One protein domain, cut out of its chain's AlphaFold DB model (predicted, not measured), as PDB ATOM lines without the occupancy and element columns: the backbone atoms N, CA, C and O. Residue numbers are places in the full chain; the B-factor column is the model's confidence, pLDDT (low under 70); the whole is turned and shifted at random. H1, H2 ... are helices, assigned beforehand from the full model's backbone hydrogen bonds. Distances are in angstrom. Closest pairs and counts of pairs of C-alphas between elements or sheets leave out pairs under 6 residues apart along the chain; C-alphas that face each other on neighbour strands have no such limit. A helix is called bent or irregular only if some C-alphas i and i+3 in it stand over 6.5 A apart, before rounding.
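What this domain is: This is residues 165 to 298 of the 300 residues of an uncharacterized protein of Okeania sp. SIO2F4 (UniProt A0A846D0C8). A long bent helix, H3, makes the axis of a rod, with H1 and H7 packed along different sides of one stretch of its long arm H3b. At one end H2 folds back on the short arm H3a; towards the other end lie little H4 and the helical hairpin of H5 and H6. The printed part has 134 residues with seven named helices, H1 to H7 in order, and no named strand: all helix. It is extended, with a radius of gyration of the C-alphas of 23.1 A and spans of 72 by 28 by 19 A.

Where its parts are: Find C-alpha 166 at (-51.188, 40.345, 44.465); from there H1 runs 19.7 A to residue 179. H2 follows at residues 188 to 198. H3, residues 200 to 243, was assigned as one helix by its hydrogen bonds but is bent, with C-alphas 210 and 213 6.7 A apart; its arms are H3a, residues 200 to 210, and H3b, residues 213 to 243, 45.8 A long. Then come H4, residues 246 to 249, H5, 257 to 268, H6, 272 to 283, and H7, 288 to 297, ending at C-alpha 297 (-40.503, 17.125, 55.115).

How they stand to each other: The arms H3a and H3b stand at a steep tilt of 40 degrees. H1 touches H3b at residues 214 to 226 alone, opposite ways at a shallow tilt of 18 degrees; look at the closest C-alphas, Ala 175 and His 218, 5.4 A apart. H7 touches H3b at residues 215 to 223 alone, closest at the C-alphas of Glu 223 and Tyr 288, 5.6 A; H1 and H7 are apart. H2 touches H3a, closest at the C-alphas of Ala 195 and Ala 203, 5.0 A. In the hairpin H5 and H6 touch, closest at the C-alphas of Ala 262 and Ala 275, 5.1 A. H4 is close to but not clearly touching H3b, the C-alphas of Phe 241 and Gly 247 being closest at 6.6 A. Every O i to N i+4 pair is within hydrogen-bond range in H1, H2, H3a, H6 and H7, against 22 of 27 in H3b and 7 of 8 in H5; H4 is too short for such a pair.

The domain as a whole: The farthest C-alphas, of Lys 196 and Asp 270, are 72.9 A apart. The printed part has no cut and no long link. Mean pLDDT of the printed part is 83.8; look for low confidence, under 70, at residues 289 to 290.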
ATOM      1  N   ASN A 165     -47.137  39.665  42.471       74.06
ATOM      2  CA  ASN A 165     -48.436  39.158  42.049       74.06
ATOM      3  C   ASN A 165     -49.389  39.155  43.263       74.06
ATOM      4  O   ASN A 165     -49.330  38.273  44.125       74.06
ATOM      5  N   GLU A 166     -50.247  40.173  43.351       76.88
ATOM      6  CA  GLU A 166     -51.188  40.345  44.465       76.88
ATOM      7  C   GLU A 166     -52.233  39.217  44.537       76.88
ATOM      8  O   GLU A 166     -52.691  38.873  45.631       76.88
ATOM      9  N   GLU A 167     -52.565  38.572  43.416       73.56
ATOM     10  CA  GLU A 167     -53.451  37.404  43.399       73.56
ATOM     11  C   GLU A 167     -52.772  36.192  44.046       73.56
ATOM     12  O   GLU A 167     -53.329  35.573  44.957       73.56
ATOM     13  N   PHE A 168     -51.521  35.914  43.676       75.69
ATOM     14  CA  PHE A 168     -50.714  34.874  44.312       75.69
ATOM     15  C   PHE A 168     -50.533  35.145  45.810       75.69
ATOM     16  O   PHE A 168     -50.734  34.259  46.639       75.69
ATOM     17  N   LYS A 169     -50.242  36.391  46.190       80.50
ATOM     18  CA  LYS A 169     -50.141  36.814  47.595       80.50
ATOM     19  C   LYS A 169     -51.454  36.617  48.354       80.50
ATOM     20  O   LYS A 169     -51.445  36.170  49.500       80.50
ATOM     21  N   THR A 170     -52.591  36.889  47.717       82.88
ATOM     22  CA  THR A 170     -53.919  36.626  48.288       82.88
ATOM     23  C   THR A 170     -54.132  35.130  48.518       82.88
ATOM     24  O   THR A 170     -54.613  34.737  49.583       82.88
ATOM     25  N   GLN A 171     -53.715  34.281  47.577       80.81
ATOM     26  CA  GLN A 171     -53.792  32.827  47.729       80.81
ATOM     27  C   GLN A 171     -52.862  32.294  48.826       80.81
ATOM     28  O   GLN A 171     -53.289  31.460  49.627       80.81
ATOM     29  N   VAL A 172     -51.638  32.822  48.932       82.81
ATOM     30  CA  VAL A 172     -50.700  32.524  50.028       82.81
ATOM     31  C   VAL A 172     -51.325  32.886  51.378       82.81
ATOM     32  O   VAL A 172     -51.364  32.059  52.289       82.81
ATOM     33  N   ASN A 173     -51.889  34.089  51.499       85.25
ATOM     34  CA  ASN A 173     -52.549  34.540  52.725       85.25
ATOM     35  C   ASN A 173     -53.773  33.681  53.065       85.25
ATOM     36  O   ASN A 173     -53.980  33.317  54.223       85.25
ATOM     37  N   ALA A 174     -54.570  33.296  52.066       84.94
ATOM     38  CA  ALA A 174     -55.694  32.390  52.259       84.94
ATOM     39  C   ALA A 174     -55.235  31.002  52.742       84.94
ATOM     40  O   ALA A 174     -55.870  30.428  53.631       84.94
ATOM     41  N   ALA A 175     -54.130  30.474  52.208       84.19
ATOM     42  CA  ALA A 175     -53.542  29.213  52.653       84.19
ATOM     43  C   ALA A 175     -53.027  29.304  54.101       84.19
ATOM     44  O   ALA A 175     -53.333  28.419  54.906       84.19
ATOM     45  N   ILE A 176     -52.341  30.394  54.468       85.31
ATOM     46  CA  ILE A 176     -51.892  30.658  55.846       85.31
ATOM     47  C   ILE A 176     -53.087  30.721  56.801       85.31
ATOM     48  O   ILE A 176     -53.112  30.005  57.803       85.31
ATOM     49  N   ASN A 177     -54.121  31.495  56.462       86.38
ATOM     50  CA  ASN A 177     -55.322  31.631  57.287       86.38
ATOM     51  C   ASN A 177     -56.037  30.286  57.488       86.38
ATOM     52  O   ASN A 177     -56.561  30.014  58.566       86.38
ATOM     53  N   ARG A 178     -56.051  29.410  56.473       85.69
ATOM     54  CA  ARG A 178     -56.592  28.045  56.601       85.69
ATOM     55  C   ARG A 178     -55.742  27.179  57.528       85.69
ATOM     56  O   ARG A 178     -56.313  26.440  58.330       85.69
ATOM     57  N   CYS A 179     -54.415  27.295  57.466       83.44
ATOM     58  CA  CYS A 179     -53.507  26.590  58.374       83.44
ATOM     59  C   CYS A 179     -53.675  27.038  59.832       83.44
ATOM     60  O   CYS A 179     -53.561  26.213  60.727       83.44
ATOM     61  N   GLN A 180     -54.001  28.309  60.070       83.31
ATOM     62  CA  GLN A 180     -54.210  28.865  61.411       83.31
ATOM     63  C   GLN A 180     -55.586  28.547  62.019       83.31
ATOM     64  O   GLN A 180     -55.833  28.876  63.178       83.31
ATOM     65  N   LYS A 181     -56.500  27.914  61.268       82.06
ATOM     66  CA  LYS A 181     -57.816  27.545  61.809       82.06
ATOM     67  C   LYS A 181     -57.685  26.545  62.972       82.06
ATOM     68  O   LYS A 181     -56.840  25.646  62.901       82.06
ATOM     69  N   PRO A 182     -58.558  26.647  63.995       72.12
ATOM     70  CA  PRO A 182     -58.572  25.719  65.122       72.12
ATOM     71  C   PRO A 182     -58.620  24.260  64.651       72.12
ATOM     72  O   PRO A 182     -59.433  23.911  63.795       72.12
ATOM     73  N   GLY A 183     -57.733  23.424  65.198       74.75
ATOM     74  CA  GLY A 183     -57.616  22.000  64.864       74.75
ATOM     75  C   GLY A 183     -56.505  21.637  63.867       74.75
ATOM     76  O   GLY A 183     -56.164  20.463  63.775       74.75
ATOM     77  N   ASN A 184     -55.907  22.604  63.158       75.69
ATOM     78  CA  ASN A 184     -54.760  22.351  62.266       75.69
ATOM     79  C   ASN A 184     -53.396  22.548  62.954       75.69
ATOM     80  O   ASN A 184     -52.408  21.939  62.547       75.69
ATOM     81  N   ILE A 185     -53.350  23.387  63.992       83.38
ATOM     82  CA  ILE A 185     -52.193  23.585  64.871       83.38
ATOM     83  C   ILE A 185     -52.606  23.079  66.260       83.38
ATOM     84  O   ILE A 185     -53.648  23.522  66.753       83.38
ATOM     85  N   PRO A 186     -51.852  22.146  66.873       84.56
ATOM     86  CA  PRO A 186     -52.120  21.683  68.232       84.56
ATOM     87  C   PRO A 186     -52.168  22.842  69.230       84.56
ATOM     88  O   PRO A 186     -51.339  23.751  69.154       84.56
ATOM     89  N   ASP A 187     -53.107  22.802  70.177       86.12
ATOM     90  CA  ASP A 187     -53.152  23.801  71.244       86.12
ATOM     91  C   ASP A 187     -51.950  23.620  72.183       86.12
ATOM     92  O   ASP A 187     -51.459  22.511  72.414       86.12
ATOM     93  N   PHE A 188     -51.493  24.719  72.774       85.56
ATOM     94  CA  PHE A 188     -50.375  24.729  73.709       85.56
ATOM     95  C   PHE A 188     -50.606  23.771  74.884       85.56
ATOM     96  O   PHE A 188     -49.679  23.096  75.327       85.56
ATOM     97  N   ARG A 189     -51.858  23.650  75.348       86.81
ATOM     98  CA  ARG A 189     -52.242  22.728  76.429       86.81
ATOM     99  C   ARG A 189     -52.018  21.263  76.058       86.81
ATOM    100  O   ARG A 189     -51.552  20.490  76.895       86.81
ATOM    101  N   ASP A 190     -52.317  20.891  74.816       86.50
ATOM    102  CA  ASP A 190     -52.111  19.529  74.322       86.50
ATOM    103  C   ASP A 190     -50.614  19.220  74.215       86.50
ATOM    104  O   ASP A 190     -50.159  18.173  74.678       86.50
ATOM    105  N   VAL A 191     -49.830  20.172  73.697       87.00
ATOM    106  CA  VAL A 191     -48.369  20.046  73.591       87.00
ATOM    107  C   VAL A 191     -47.714  19.936  74.969       87.00
ATOM    108  O   VAL A 191     -46.847  19.085  75.170       87.00
ATOM    109  N   GLU A 192     -48.146  20.739  75.943       89.25
ATOM    110  CA  GLU A 192     -47.639  20.683  77.317       89.25
ATOM    111  C   GLU A 192     -47.979  19.339  77.988       89.25
ATOM    112  O   GLU A 192     -47.145  18.750  78.685       89.25
ATOM    113  N   MET A 193     -49.181  18.809  77.740       91.38
ATOM    114  CA  MET A 193     -49.586  17.491  78.226       91.38
ATOM    115  C   MET A 193     -48.730  16.373  77.619       91.38
ATOM    116  O   MET A 193     -48.297  15.471  78.343       91.38
ATOM    117  N   TRP A 194     -48.455  16.428  76.311       92.81
ATOM    118  CA  TRP A 194     -47.569  15.470  75.645       92.81
ATOM    119  C   TRP A 194     -46.141  15.575  76.175       92.81
ATOM    120  O   TRP A 194     -45.532  14.549  76.461       92.81
ATOM    121  N   ALA A 195     -45.624  16.788  76.391       90.75
ATOM    122  CA  ALA A 195     -44.271  16.995  76.905       90.75
ATOM    123  C   ALA A 195     -44.101  16.402  78.313       90.75
ATOM    124  O   ALA A 195     -43.095  15.745  78.583       90.75
ATOM    125  N   LYS A 196     -45.111  16.557  79.182       91.12
ATOM    126  CA  LYS A 196     -45.131  15.968  80.533       91.12
ATOM    127  C   LYS A 196     -45.221  14.438  80.530       91.12
ATOM    128  O   LYS A 196     -44.704  13.811  81.447       91.12
ATOM    129  N   ARG A 197     -45.883  13.830  79.536       91.12
ATOM    130  CA  ARG A 197     -46.065  12.365  79.446       91.12
ATOM    131  C   ARG A 197     -44.951  11.641  78.695       91.12
ATOM    132  O   ARG A 197     -44.603  10.523  79.055       91.12
ATOM    133  N   GLU A 198     -44.456  12.240  77.622       90.69
ATOM    134  CA  GLU A 198     -43.664  11.561  76.590       90.69
ATOM    135  C   GLU A 198     -42.255  12.159  76.444       90.69
ATOM    136  O   GLU A 198     -41.411  11.580  75.760       90.69
ATOM    137  N   GLY A 199     -41.989  13.297  77.095       89.69
ATOM    138  CA  GLY A 199     -40.778  14.096  76.921       89.69
ATOM    139  C   GLY A 199     -40.915  15.140  75.807       89.69
ATOM    140  O   GLY A 199     -41.694  14.977  74.863       89.69
ATOM    141  N   ILE A 200     -40.141  16.224  75.922       88.62
ATOM    142  CA  ILE A 200     -40.201  17.394  75.026       88.62
ATOM    143  C   ILE A 200     -39.969  16.989  73.563       88.62
ATOM    144  O   ILE A 200     -40.747  17.381  72.696       88.62
ATOM    145  N   ASP A 201     -38.976  16.138  73.292       87.19
ATOM    146  CA  ASP A 201     -38.624  15.734  71.923       87.19
ATOM    147  C   ASP A 201     -39.751  14.960  71.226       87.19
ATOM    148  O   ASP A 201     -40.038  15.174  70.046       87.19
ATOM    149  N   ARG A 202     -40.441  14.075  71.960       87.38
ATOM    150  CA  ARG A 202     -41.554  13.285  71.409       87.38
ATOM    151  C   ARG A 202     -42.801  14.135  71.207       87.38
ATOM    152  O   ARG A 202     -43.462  13.995  70.179       87.38
ATOM    153  N   ALA A 203     -43.085  15.046  72.134       87.81
ATOM    154  CA  ALA A 203     -44.172  16.009  72.003       87.81
ATOM    155  C   ALA A 203     -43.962  16.945  70.806       87.81
ATOM    156  O   ALA A 203     -44.881  17.153  70.012       87.81
ATOM    157  N   TYR A 204     -42.735  17.442  70.630       86.00
ATOM    158  CA  TYR A 204     -42.336  18.256  69.487       86.00
ATOM    159  C   TYR A 204     -42.497  17.494  68.167       86.00
ATOM    160  O   TYR A 204     -43.156  17.977  67.242       86.00
ATOM    161  N   PHE A 205     -41.982  16.261  68.099       87.62
ATOM    162  CA  PHE A 205     -42.142  15.411  66.922       87.62
ATOM    163  C   PHE A 205     -43.620  15.172  66.594       87.62
ATOM    164  O   PHE A 205     -44.033  15.331  65.446       87.62
ATOM    165  N   ARG A 206     -44.441  14.841  67.597       87.94
ATOM    166  CA  ARG A 206     -45.879  14.607  67.433       87.94
ATOM    167  C   ARG A 206     -46.610  15.845  66.916       87.94
ATOM    168  O   ARG A 206     -47.401  15.720  65.982       87.94
ATOM    169  N   ALA A 207     -46.311  17.020  67.468       85.94
ATOM    170  CA  ALA A 207     -46.890  18.279  67.016       85.94
ATOM    171  C   ALA A 207     -46.566  18.541  65.537       85.94
ATOM    172  O   ALA A 207     -47.465  18.836  64.749       85.94
ATOM    173  N   ILE A 208     -45.309  18.339  65.123       86.12
ATOM    174  CA  ILE A 208     -44.904  18.462  63.715       86.12
ATOM    175  C   ILE A 208     -45.675  17.480  62.829       86.12
ATOM    176  O   ILE A 208     -46.219  17.886  61.802       86.12
ATOM    177  N   GLN A 209     -45.752  16.201  63.207       87.00
ATOM    178  CA  GLN A 209     -46.442  15.195  62.392       87.00
ATOM    179  C   GLN A 209     -47.936  15.493  62.223       87.00
ATOM    180  O   GLN A 209     -48.498  15.169  61.181       87.00
ATOM    181  N   GLN A 210     -48.574  16.133  63.206       84.56
ATOM    182  CA  GLN A 210     -49.972  16.550  63.094       84.56
ATOM    183  C   GLN A 210     -50.159  17.780  62.197       84.56
ATOM    184  O   GLN A 210     -51.129  17.838  61.443       84.56
ATOM    185  N   MET A 211     -49.220  18.730  62.213       85.00
ATOM    186  CA  MET A 211     -49.303  19.942  61.387       85.00
ATOM    187  C   MET A 211     -49.000  19.682  59.900       85.00
ATOM    188  O   MET A 211     -49.641  20.266  59.023       85.00
ATOM    189  N   ARG A 212     -48.042  18.795  59.586       86.00
ATOM    190  CA  ARG A 212     -47.537  18.568  58.213       86.00
ATOM    191  C   ARG A 212     -48.625  18.246  57.171       86.00
ATOM    192  O   ARG A 212     -48.620  18.890  56.119       86.00
ATOM    193  N   PRO A 213     -49.567  17.308  57.406       83.62
ATOM    194  CA  PRO A 213     -50.616  17.001  56.432       83.62
ATOM    195  C   PRO A 213     -51.563  18.180  56.190       83.62
ATOM    196  O   PRO A 213     -51.968  18.413  55.052       83.62
ATOM    197  N   GLY A 214     -51.888  18.939  57.243       81.19
ATOM    198  CA  GLY A 214     -52.737  20.128  57.158       81.19
ATOM    199  C   GLY A 214     -52.091  21.227  56.320       81.19
ATOM    200  O   GLY A 214     -52.716  21.737  55.391       81.19
ATOM    201  N   ILE A 215     -50.812  21.518  56.579       81.69
ATOM    202  CA  ILE A 215     -50.018  22.473  55.794       81.69
ATOM    203  C   ILE A 215     -49.992  22.044  54.322       81.69
ATOM    204  O   ILE A 215     -50.373  22.811  53.442       81.69
ATOM    205  N   LEU A 216     -49.635  20.790  54.033       83.56
ATOM    206  CA  LEU A 216     -49.563  20.302  52.652       83.56
ATOM    207  C   LEU A 216     -50.898  20.379  51.917       83.56
ATOM    208  O   LEU A 216     -50.927  20.767  50.753       83.56
ATOM    209  N   LYS A 217     -52.001  20.031  52.585       82.75
ATOM    210  CA  LYS A 217     -53.342  20.093  51.997       82.75
ATOM    211  C   LYS A 217     -53.743  21.525  51.644       82.75
ATOM    212  O   LYS A 217     -54.284  21.757  50.569       82.75
ATOM    213  N   HIS A 218     -53.490  22.493  52.523       81.81
ATOM    214  CA  HIS A 218     -53.898  23.879  52.271       81.81
ATOM    215  C   HIS A 218     -53.012  24.565  51.228       81.81
ATOM    216  O   HIS A 218     -53.530  25.329  50.416       81.81
ATOM    217  N   PHE A 219     -51.720  24.231  51.167       78.25
ATOM    218  CA  PHE A 219     -50.812  24.748  50.137       78.25
ATOM    219  C   PHE A 219     -50.987  24.088  48.759       78.25
ATOM    220  O   PHE A 219     -50.586  24.683  47.763       78.25
ATOM    221  N   GLN A 220     -51.647  22.927  48.654       76.00
ATOM    222  CA  GLN A 220     -52.043  22.366  47.350       76.00
ATOM    223  C   GLN A 220     -52.969  23.305  46.572       76.00
ATOM    224  O   GLN A 220     -52.810  23.443  45.368       76.00
ATOM    225  N   THR A 221     -53.872  24.018  47.253       73.50
ATOM    226  CA  THR A 221     -54.804  24.950  46.585       73.50
ATOM    227  C   THR A 221     -54.116  26.148  45.921       73.50
ATOM    228  O   THR A 221     -54.721  26.825  45.099       73.50
ATOM    229  N   MET A 222     -52.849  26.401  46.253       76.50
ATOM    230  CA  MET A 222     -52.034  27.424  45.601       76.50
ATOM    231  C   MET A 222     -51.466  26.946  44.258       76.50
ATOM    232  O   MET A 222     -51.221  27.750  43.363       76.50
ATOM    233  N   GLU A 223     -51.277  25.635  44.092       77.62
ATOM    234  CA  GLU A 223     -50.868  25.053  42.812       77.62
ATOM    235  C   GLU A 223     -51.944  25.271  41.743       77.62
ATOM    236  O   GLU A 223     -51.609  25.564  40.599       77.62
ATOM    237  N   ASP A 224     -53.222  25.213  42.124       76.44
ATOM    238  CA  ASP A 224     -54.343  25.460  41.211       76.44
ATOM    239  C   ASP A 224     -54.328  26.896  40.666       76.44
ATOM    240  O   ASP A 224     -54.526  27.110  39.470       76.44
ATOM    241  N   GLY A 225     -54.022  27.887  41.508       75.44
ATOM    242  CA  GLY A 225     -53.901  29.276  41.065       75.44
ATOM    243  C   GLY A 225     -52.670  29.542  40.203       75.44
ATOM    244  O   GLY A 225     -52.762  30.259  39.209       75.44
ATOM    245  N   LEU A 226     -51.537  28.907  40.520       78.94
ATOM    246  CA  LEU A 226     -50.348  28.946  39.661       78.94
ATOM    247  C   LEU A 226     -50.621  28.313  38.290       78.94
ATOM    248  O   LEU A 226     -50.196  28.856  37.271       78.94
ATOM    249  N   LYS A 227     -51.366  27.201  38.246       83.81
ATOM    250  CA  LYS A 227     -51.825  26.582  36.993       83.81
ATOM    251  C   LYS A 227     -52.756  27.508  36.215       83.81
ATOM    252  O   LYS A 227     -52.603  27.620  35.003       83.81
ATOM    253  N   GLY A 228     -53.672  28.198  36.895       81.88
ATOM    254  CA  GLY A 228     -54.546  29.201  36.283       81.88
ATOM    255  C   GLY A 228     -53.760  30.325  35.605       81.88
ATOM    256  O   GLY A 228     -53.953  30.571  34.417       81.88
ATOM    257  N   SER A 229     -52.812  30.931  36.326       82.25
ATOM    258  CA  SER A 229     -51.946  31.990  35.788       82.25
ATOM    259  C   SER A 229     -51.100  31.500  34.610       82.25
ATOM    260  O   SER A 229     -51.045  32.160  33.574       82.25
ATOM    261  N   LEU A 230     -50.518  30.299  34.707       86.69
ATOM    262  CA  LEU A 230     -49.778  29.695  33.601       86.69
ATOM    263  C   LEU A 230     -50.658  29.476  32.364       86.69
ATOM    264  O   LEU A 230     -50.239  29.776  31.246       86.69
ATOM    265  N   ASN A 231     -51.865  28.940  32.547       88.12
ATOM    266  CA  ASN A 231     -52.792  28.699  31.448       88.12
ATOM    267  C   ASN A 231     -53.235  30.011  30.796       88.12
ATOM    268  O   ASN A 231     -53.329  30.069  29.576       88.12
ATOM    269  N   GLN A 232     -53.419  31.077  31.577       87.94
ATOM    270  CA  GLN A 232     -53.669  32.409  31.033       87.94
ATOM    271  C   GLN A 232     -52.492  32.896  30.176       87.94
ATOM    272  O   GLN A 232     -52.709  33.312  29.042       87.94
ATOM    273  N   THR A 233     -51.249  32.774  30.652       89.25
ATOM    274  CA  THR A 233     -50.057  33.127  29.859       89.25
ATOM    275  C   THR A 233     -49.971  32.320  28.558       89.25
ATOM    276  O   THR A 233     -49.616  32.867  27.514       89.25
ATOM    277  N   LYS A 234     -50.313  31.024  28.588       91.31
ATOM    278  CA  LYS A 234     -50.381  30.186  27.380       91.31
ATOM    279  C   LYS A 234     -51.456  30.670  26.405       91.31
ATOM    280  O   LYS A 234     -51.176  30.742  25.210       91.31
ATOM    281  N   SER A 235     -52.643  31.021  26.899       91.19
ATOM    282  CA  SER A 235     -53.729  31.562  26.073       91.19
ATOM    283  C   SER A 235     -53.342  32.892  25.427       91.19
ATOM    284  O   SER A 235     -53.523  33.054  24.225       91.19
ATOM    285  N   GLU A 236     -52.717  33.806  26.172       91.19
ATOM    286  CA  GLU A 236     -52.230  35.077  25.616       91.19
ATOM    287  C   GLU A 236     -51.177  34.856  24.517       91.19
ATOM    288  O   GLU A 236     -51.203  35.510  23.474       91.19
ATOM    289  N   LEU A 237     -50.269  33.894  24.711       91.19
ATOM    290  CA  LEU A 237     -49.295  33.519  23.688       91.19
ATOM    291  C   LEU A 237     -49.974  32.927  22.441       91.19
ATOM    292  O   LEU A 237     -49.574  33.219  21.315       91.19
ATOM    293  N   ALA A 238     -50.999  32.101  22.621       91.69
ATOM    294  CA  ALA A 238     -51.787  31.555  21.525       91.69
ATOM    295  C   ALA A 238     -52.576  32.639  20.773       91.69
ATOM    296  O   ALA A 238     -52.591  32.621  19.541       91.69
ATOM    297  N   ASP A 239     -53.132  33.631  21.475       91.50
ATOM    298  CA  ASP A 239     -53.816  34.777  20.862       91.50
ATOM    299  C   ASP A 239     -52.879  35.551  19.929       91.50
ATOM    300  O   ASP A 239     -53.294  35.971  18.848       91.50
ATOM    301  N   ILE A 240     -51.597  35.704  20.285       91.06
ATOM    302  CA  ILE A 240     -50.598  36.330  19.403       91.06
ATOM    303  C   ILE A 240     -50.507  35.570  18.076       91.06
ATOM    304  O   ILE A 240     -50.583  36.177  17.008       91.06
ATOM    305  N   PHE A 241     -50.380  34.244  18.119       89.38
ATOM    306  CA  PHE A 241     -50.292  33.434  16.904       89.38
ATOM    307  C   PHE A 241     -51.589  33.467  16.084       89.38
ATOM    308  O   PHE A 241     -51.534  33.610  14.859       89.38
ATOM    309  N   ILE A 242     -52.749  33.398  16.741       89.69
ATOM    310  CA  ILE A 242     -54.061  33.485  16.090       89.69
ATOM    311  C   ILE A 242     -54.208  34.828  15.364       89.69
ATOM    312  O   ILE A 242     -54.486  34.848  14.162       89.69
ATOM    313  N   ASN A 243     -53.922  35.939  16.050       89.12
ATOM    314  CA  ASN A 243     -54.025  37.300  15.513       89.12
ATOM    315  C   ASN A 243     -53.026  37.586  14.380       89.12
ATOM    316  O   ASN A 243     -53.284  38.427  13.517       89.12
ATOM    317  N   LEU A 244     -51.897  36.873  14.340       87.38
ATOM    318  CA  LEU A 244     -50.932  36.936  13.239       87.38
ATOM    319  C   LEU A 244     -51.366  36.138  11.994       87.38
ATOM    320  O   LEU A 244     -50.640  36.123  11.000       87.38
ATOM    321  N   GLY A 245     -52.543  35.503  12.024       83.12
ATOM    322  CA  GLY A 245     -53.125  34.763  10.902       83.12
ATOM    323  C   GLY A 245     -52.822  33.264  10.908       83.12
ATOM    324  O   GLY A 245     -53.273  32.555  10.011       83.12
ATOM    325  N   ILE A 246     -52.113  32.754  11.922       84.06
ATOM    326  CA  ILE A 246     -51.823  31.314  12.071       84.06
ATOM    327  C   ILE A 246     -53.073  30.553  12.534       84.06
ATOM    328  O   ILE A 246     -53.204  29.362  12.264       84.06
ATOM    329  N   GLY A 247     -54.041  31.246  13.147       80.19
ATOM    330  CA  GLY A 247     -55.324  30.668  13.561       80.19
ATOM    331  C   GLY A 247     -56.082  29.978  12.423       80.19
ATOM    332  O   GLY A 247     -56.755  28.982  12.648       80.19
ATOM    333  N   GLY A 248     -55.911  30.426  11.174       80.44
ATOM    334  CA  GLY A 248     -56.535  29.788  10.010       80.44
ATOM    335  C   GLY A 248     -55.988  28.395   9.670       80.44
ATOM    336  O   GLY A 248     -56.618  27.669   8.903       80.44
ATOM    337  N   LEU A 249     -54.836  28.005  10.228       82.75
ATOM    338  CA  LEU A 249     -54.205  26.707   9.969       82.75
ATOM    339  C   LEU A 249     -54.780  25.583  10.836       82.75
ATOM    340  O   LEU A 249     -54.613  24.411  10.504       82.75
ATOM    341  N   VAL A 250     -55.450  25.917  11.943       83.50
ATOM    342  CA  VAL A 250     -55.953  24.942  12.914       83.50
ATOM    343  C   VAL A 250     -57.347  25.341  13.375       83.50
ATOM    344  O   VAL A 250     -57.566  26.451  13.837       83.50
ATOM    345  N   LYS A 251     -58.298  24.405  13.313       75.69
ATOM    346  CA  LYS A 251     -59.661  24.595  13.836       75.69
ATOM    347  C   LYS A 251     -59.706  24.389  15.354       75.69
ATOM    348  O   LYS A 251     -60.362  23.466  15.829       75.69
ATOM    349  N   ALA A 252     -58.961  25.198  16.094       77.94
ATOM    350  CA  ALA A 252     -58.968  25.192  17.550       77.94
ATOM    351  C   ALA A 252     -58.870  26.628  18.062       77.94
ATOM    352  O   ALA A 252     -58.045  27.406  17.585       77.94
ATOM    353  N   GLU A 253     -59.723  26.958  19.024       77.38
ATOM    354  CA  GLU A 253     -59.656  28.212  19.769       77.38
ATOM    355  C   GLU A 253     -58.816  28.020  21.038       77.38
ATOM    356  O   GLU A 253     -58.337  26.924  21.347       77.38
ATOM    357  N   ASN A 254     -58.619  29.105  21.781       76.12
ATOM    358  CA  ASN A 254     -57.997  29.030  23.091       76.12
ATOM    359  C   ASN A 254     -58.847  28.215  24.079       76.12
ATOM    360  O   ASN A 254     -60.069  28.367  24.081       76.12
ATOM    361  N   PRO A 255     -58.234  27.385  24.947       73.94
ATOM    362  CA  PRO A 255     -56.790  27.201  25.188       73.94
ATOM    363  C   PRO A 255     -56.117  26.078  24.365       73.94
ATOM    364  O   PRO A 255     -54.900  25.899  24.444       73.94
ATOM    365  N   ASP A 256     -56.876  25.327  23.565       86.19
ATOM    366  CA  ASP A 256     -56.404  24.094  22.909       86.19
ATOM    367  C   ASP A 256     -55.549  24.349  21.653       86.19
ATOM    368  O   ASP A 256     -54.944  23.426  21.092       86.19
ATOM    369  N   PHE A 257     -55.467  25.607  21.210       91.19
ATOM    370  CA  PHE A 257     -54.735  26.022  20.016       91.19
ATOM    371  C   PHE A 257     -53.289  25.503  19.975       91.19
ATOM    372  O   PHE A 257     -52.873  24.936  18.965       91.19
ATOM    373  N   LEU A 258     -52.518  25.654  21.061       89.38
ATOM    374  CA  LEU A 258     -51.095  25.276  21.078       89.38
ATOM    375  C   LEU A 258     -50.892  23.768  20.893       89.38
ATOM    376  O   LEU A 258     -49.970  23.350  20.189       89.38
ATOM    377  N   GLU A 259     -51.758  22.948  21.490       90.50
ATOM    378  CA  GLU A 259     -51.704  21.494  21.337       90.50
ATOM    379  C   GLU A 259     -52.111  21.079  19.919       90.50
ATOM    380  O   GLU A 259     -51.444  20.259  19.280       90.50
ATOM    381  N   ALA A 260     -53.184  21.671  19.400       89.69
ATOM    382  CA  ALA A 260     -53.673  21.384  18.061       89.69
ATOM    383  C   ALA A 260     -52.665  21.823  16.977       89.69
ATOM    384  O   ALA A 260     -52.449  21.100  16.002       89.69
ATOM    385  N   PHE A 261     -51.965  22.940  17.187       89.88
ATOM    386  CA  PHE A 261     -50.886  23.397  16.312       89.88
ATOM    387  C   PHE A 261     -49.644  22.501  16.394       89.88
ATOM    388  O   PHE A 261     -49.080  22.142  15.359       89.88
ATOM    389  N   ALA A 262     -49.256  22.040  17.588       89.56
ATOM    390  CA  ALA A 262     -48.177  21.060  17.735       89.56
ATOM    391  C   ALA A 262     -48.484  19.744  16.989       89.56
ATOM    392  O   ALA A 262     -47.600  19.178  16.336       89.56
ATOM    393  N   LYS A 263     -49.743  19.279  17.028       89.62
ATOM    394  CA  LYS A 263     -50.198  18.092  16.281       89.62
ATOM    395  C   LYS A 263     -50.101  18.300  14.772       89.62
ATOM    396  O   LYS A 263     -49.558  17.429  14.095       89.62
ATOM    397  N   LEU A 264     -50.550  19.449  14.263       89.69
ATOM    398  CA  LEU A 264     -50.435  19.795  12.842       89.69
ATOM    399  C   LEU A 264     -48.973  19.739  12.369       89.69
ATOM    400  O   LEU A 264     -48.673  19.101  11.366       89.69
ATOM    401  N   LEU A 265     -48.056  20.353  13.122       87.69
ATOM    402  CA  LEU A 265     -46.627  20.375  12.789       87.69
ATOM    403  C   LEU A 265     -45.963  18.992  12.847       87.69
ATOM    404  O   LEU A 265     -44.978  18.745  12.155       87.69
ATOM    405  N   THR A 266     -46.478  18.095  13.686       85.62
ATOM    406  CA  THR A 266     -45.955  16.726  13.808       85.62
ATOM    407  C   THR A 266     -46.412  15.846  12.642       85.62
ATOM    408  O   THR A 266     -45.681  14.954  12.228       85.62
ATOM    409  N   GLN A 267     -47.594  16.104  12.073       86.19
ATOM    410  CA  GLN A 267     -48.123  15.341  10.935       86.19
ATOM    411  C   GLN A 267     -47.330  15.566   9.646       86.19
ATOM    412  O   GLN A 267     -47.188  14.642   8.849       86.19
ATOM    413  N   THR A 268     -46.808  16.774   9.441       77.00
ATOM    414  CA  THR A 268     -46.032  17.123   8.247       77.00
ATOM    415  C   THR A 268     -44.602  16.588   8.274       77.00
ATOM    416  O   THR A 268     -44.006  16.477   7.215       77.00
ATOM    417  N   ASN A 269     -44.036  16.223   9.434       73.50
ATOM    418  CA  ASN A 269     -42.642  15.758   9.617       73.50
ATOM    419  C   ASN A 269     -41.519  16.690   9.104       73.50
ATOM    420  O   ASN A 269     -40.351  16.458   9.416       73.50
ATOM    421  N   ASP A 270     -41.844  17.775   8.405       79.44
ATOM    422  CA  ASP A 270     -40.878  18.688   7.791       79.44
ATOM    423  C   ASP A 270     -40.221  19.649   8.800       79.44
ATOM    424  O   ASP A 270     -39.145  20.191   8.546       79.44
ATOM    425  N   LEU A 271     -40.844  19.871   9.968       84.31
ATOM    426  CA  LEU A 271     -40.424  20.884  10.953       84.31
ATOM    427  C   LEU A 271     -40.329  20.331  12.394       84.31
ATOM    428  O   LEU A 271     -40.983  20.839  13.313       84.31
ATOM    429  N   PRO A 272     -39.465  19.330  12.656       85.19
ATOM    430  CA  PRO A 272     -39.439  18.598  13.927       85.19
ATOM    431  C   PRO A 272     -39.007  19.442  15.137       85.19
ATOM    432  O   PRO A 272     -39.363  19.135  16.275       85.19
ATOM    433  N   ASN A 273     -38.218  20.499  14.928       88.44
ATOM    434  CA  ASN A 273     -37.807  21.401  16.012       88.44
ATOM    435  C   ASN A 273     -38.939  22.349  16.419       88.44
ATOM    436  O   ASN A 273     -39.124  22.612  17.605       88.44
ATOM    437  N   LEU A 274     -39.710  22.827  15.440       87.19
ATOM    438  CA  LEU A 274     -40.840  23.713  15.688       87.19
ATOM    439  C   LEU A 274     -41.963  22.953  16.400       87.19
ATOM    440  O   LEU A 274     -42.462  23.424  17.419       87.19
ATOM    441  N   ALA A 275     -42.274  21.741  15.925       88.56
ATOM    442  CA  ALA A 275     -43.216  20.835  16.578       88.56
ATOM    443  C   ALA A 275     -42.851  20.605  18.054       88.56
ATOM    444  O   ALA A 275     -43.686  20.807  18.936       88.56
ATOM    445  N   ARG A 276     -41.580  20.281  18.338       88.88
ATOM    446  CA  ARG A 276     -41.085  20.103  19.712       88.88
ATOM    447  C   ARG A 276     -41.235  21.358  20.570       88.88
ATOM    448  O   ARG A 276     -41.619  21.240  21.729       88.88
ATOM    449  N   GLY A 277     -40.958  22.540  20.019       88.81
ATOM    450  CA  GLY A 277     -41.127  23.808  20.730       88.81
ATOM    451  C   GLY A 277     -42.574  24.040  21.172       88.81
ATOM    452  O   GLY A 277     -42.826  24.290  22.348       88.81
ATOM    453  N   PHE A 278     -43.534  23.881  20.258       90.69
ATOM    454  CA  PHE A 278     -44.957  24.034  20.581       90.69
ATOM    455  C   PHE A 278     -45.470  22.941  21.521       90.69
ATOM    456  O   PHE A 278     -46.222  23.236  22.447       90.69
ATOM    457  N   GLN A 279     -45.014  21.697  21.349       91.25
ATOM    458  CA  GLN A 279     -45.366  20.597  22.245       91.25
ATOM    459  C   GLN A 279     -44.856  20.838  23.672       91.25
ATOM    460  O   GLN A 279     -45.581  20.586  24.635       91.25
ATOM    461  N   PHE A 280     -43.634  21.356  23.818       90.62
ATOM    462  CA  PHE A 280     -43.084  21.731  25.119       90.62
ATOM    463  C   PHE A 280     -43.945  22.801  25.798       90.62
ATOM    464  O   PHE A 280     -44.327  22.627  26.950       90.62
ATOM    465  N   ILE A 281     -44.309  23.869  25.082       89.50
ATOM    466  CA  ILE A 281     -45.137  24.948  25.644       89.50
ATOM    467  C   ILE A 281     -46.523  24.421  26.042       89.50
ATOM    468  O   ILE A 281     -46.998  24.713  27.140       89.50
ATOM    469  N   ALA A 282     -47.160  23.617  25.187       89.94
ATOM    470  CA  ALA A 282     -48.478  23.052  25.462       89.94
ATOM    471  C   ALA A 282     -48.463  22.161  26.718       89.94
ATOM    472  O   ALA A 282     -49.286  22.349  27.614       89.94
ATOM    473  N   SER A 283     -47.477  21.265  26.826       89.19
ATOM    474  CA  SER A 283     -47.350  20.294  27.927       89.19
ATOM    475  C   SER A 283     -46.702  20.835  29.205       89.19
ATOM    476  O   SER A 283     -46.636  20.120  30.202       89.19
ATOM    477  N   PHE A 284     -46.212  22.077  29.207       87.56
ATOM    478  CA  PHE A 284     -45.556  22.647  30.380       87.56
ATOM    479  C   PHE A 284     -46.543  22.796  31.545       87.56
ATOM    480  O   PHE A 284     -47.556  23.477  31.414       87.56
ATOM    481  N   GLU A 285     -46.240  22.216  32.700       83.12
ATOM    482  CA  GLU A 285     -47.057  22.330  33.909       83.12
ATOM    483  C   GLU A 285     -46.197  22.744  35.104       83.12
ATOM    484  O   GLU A 285     -45.052  22.313  35.252       83.12
ATOM    485  N   ILE A 286     -46.762  23.565  35.992       77.88
ATOM    486  CA  ILE A 286     -46.123  23.906  37.266       77.88
ATOM    487  C   ILE A 286     -46.486  22.843  38.303       77.88
ATOM    488  O   ILE A 286     -47.657  22.651  38.629       77.88
ATOM    489  N   MET A 287     -45.464  22.204  38.878       72.06
ATOM    490  CA  MET A 287     -45.596  21.319  40.038       72.06
ATOM    491  C   MET A 287     -45.055  22.005  41.295       72.06
ATOM    492  O   MET A 287     -43.880  21.871  41.642       72.06
ATOM    493  N   TYR A 288     -45.919  22.728  42.006       71.38
ATOM    494  CA  TYR A 288     -45.538  23.411  43.245       71.38
ATOM    495  C   TYR A 288     -45.534  22.471  44.465       71.38
ATOM    496  O   TYR A 288     -44.724  22.619  45.384       71.38
ATOM    497  N   LYS A 289     -46.378  21.431  44.461       69.81
ATOM    498  CA  LYS A 289     -46.439  20.418  45.523       69.81
ATOM    499  C   LYS A 289     -45.097  19.743  45.805       69.81
ATOM    500  O   LYS A 289     -44.785  19.534  46.973       69.81
ATOM    501  N   GLY A 290     -44.306  19.423  44.779       69.38
ATOM    502  CA  GLY A 290     -42.993  18.789  44.965       69.38
ATOM    503  C   GLY A 290     -42.017  19.677  45.743       69.38
ATOM    504  O   GLY A 290     -41.309  19.196  46.627       69.38
ATOM    505  N   PHE A 291     -42.054  20.986  45.482       73.88
ATOM    506  CA  PHE A 291     -41.273  21.982  46.210       73.88
ATOM    507  C   PHE A 291     -41.741  22.112  47.667       73.88
ATOM    508  O   PHE A 291     -40.942  21.995  48.586       73.88
ATOM    509  N   MET A 292     -43.042  22.258  47.929       73.06
ATOM    510  CA  MET A 292     -43.514  22.370  49.320       73.06
ATOM    511  C   MET A 292     -43.330  21.086  50.120       73.06
ATOM    512  O   MET A 292     -43.050  21.141  51.313       73.06
ATOM    513  N   GLN A 293     -43.471  19.921  49.488       75.12
ATOM    514  CA  GLN A 293     -43.193  18.648  50.140       75.12
ATOM    515  C   GLN A 293     -41.741  18.570  50.606       75.12
ATOM    516  O   GLN A 293     -41.514  18.173  51.746       75.12
ATOM    517  N   SER A 294     -40.772  18.987  49.788       77.56
ATOM    518  CA  SER A 294     -39.372  18.962  50.215       77.56
ATOM    519  C   SER A 294     -39.125  19.887  51.413       77.56
ATOM    520  O   SER A 294     -38.472  19.459  52.358       77.56
ATOM    521  N   TYR A 295     -39.723  21.081  51.450       76.44
ATOM    522  CA  TYR A 295     -39.601  22.004  52.587       76.44
ATOM    523  C   TYR A 295     -40.320  21.526  53.856       76.44
ATOM    524  O   TYR A 295     -39.778  21.624  54.952       76.44
ATOM    525  N   VAL A 296     -41.534  20.982  53.736       77.38
ATOM    526  CA  VAL A 296     -42.327  20.515  54.891       77.38
ATOM    527  C   VAL A 296     -41.732  19.242  55.513       77.38
ATOM    528  O   VAL A 296     -41.845  19.025  56.727       77.38
ATOM    529  N   TRP A 297     -41.104  18.394  54.693       76.81
ATOM    530  CA  TRP A 297     -40.503  17.125  55.115       76.81
ATOM    531  C   TRP A 297     -38.983  17.178  55.295       76.81
ATOM    532  O   TRP A 297     -38.407  16.175  55.725       76.81
ATOM    533  N   GLN A 298     -38.331  18.314  55.023       72.81
ATOM    534  CA  GLN A 298     -36.925  18.510  55.360       72.81
ATOM    535  C   GLN A 298     -36.733  18.296  56.868       72.81
ATOM    536  O   GLN A 298     -37.449  18.857  57.703       72.81
TER     537      GLN A 298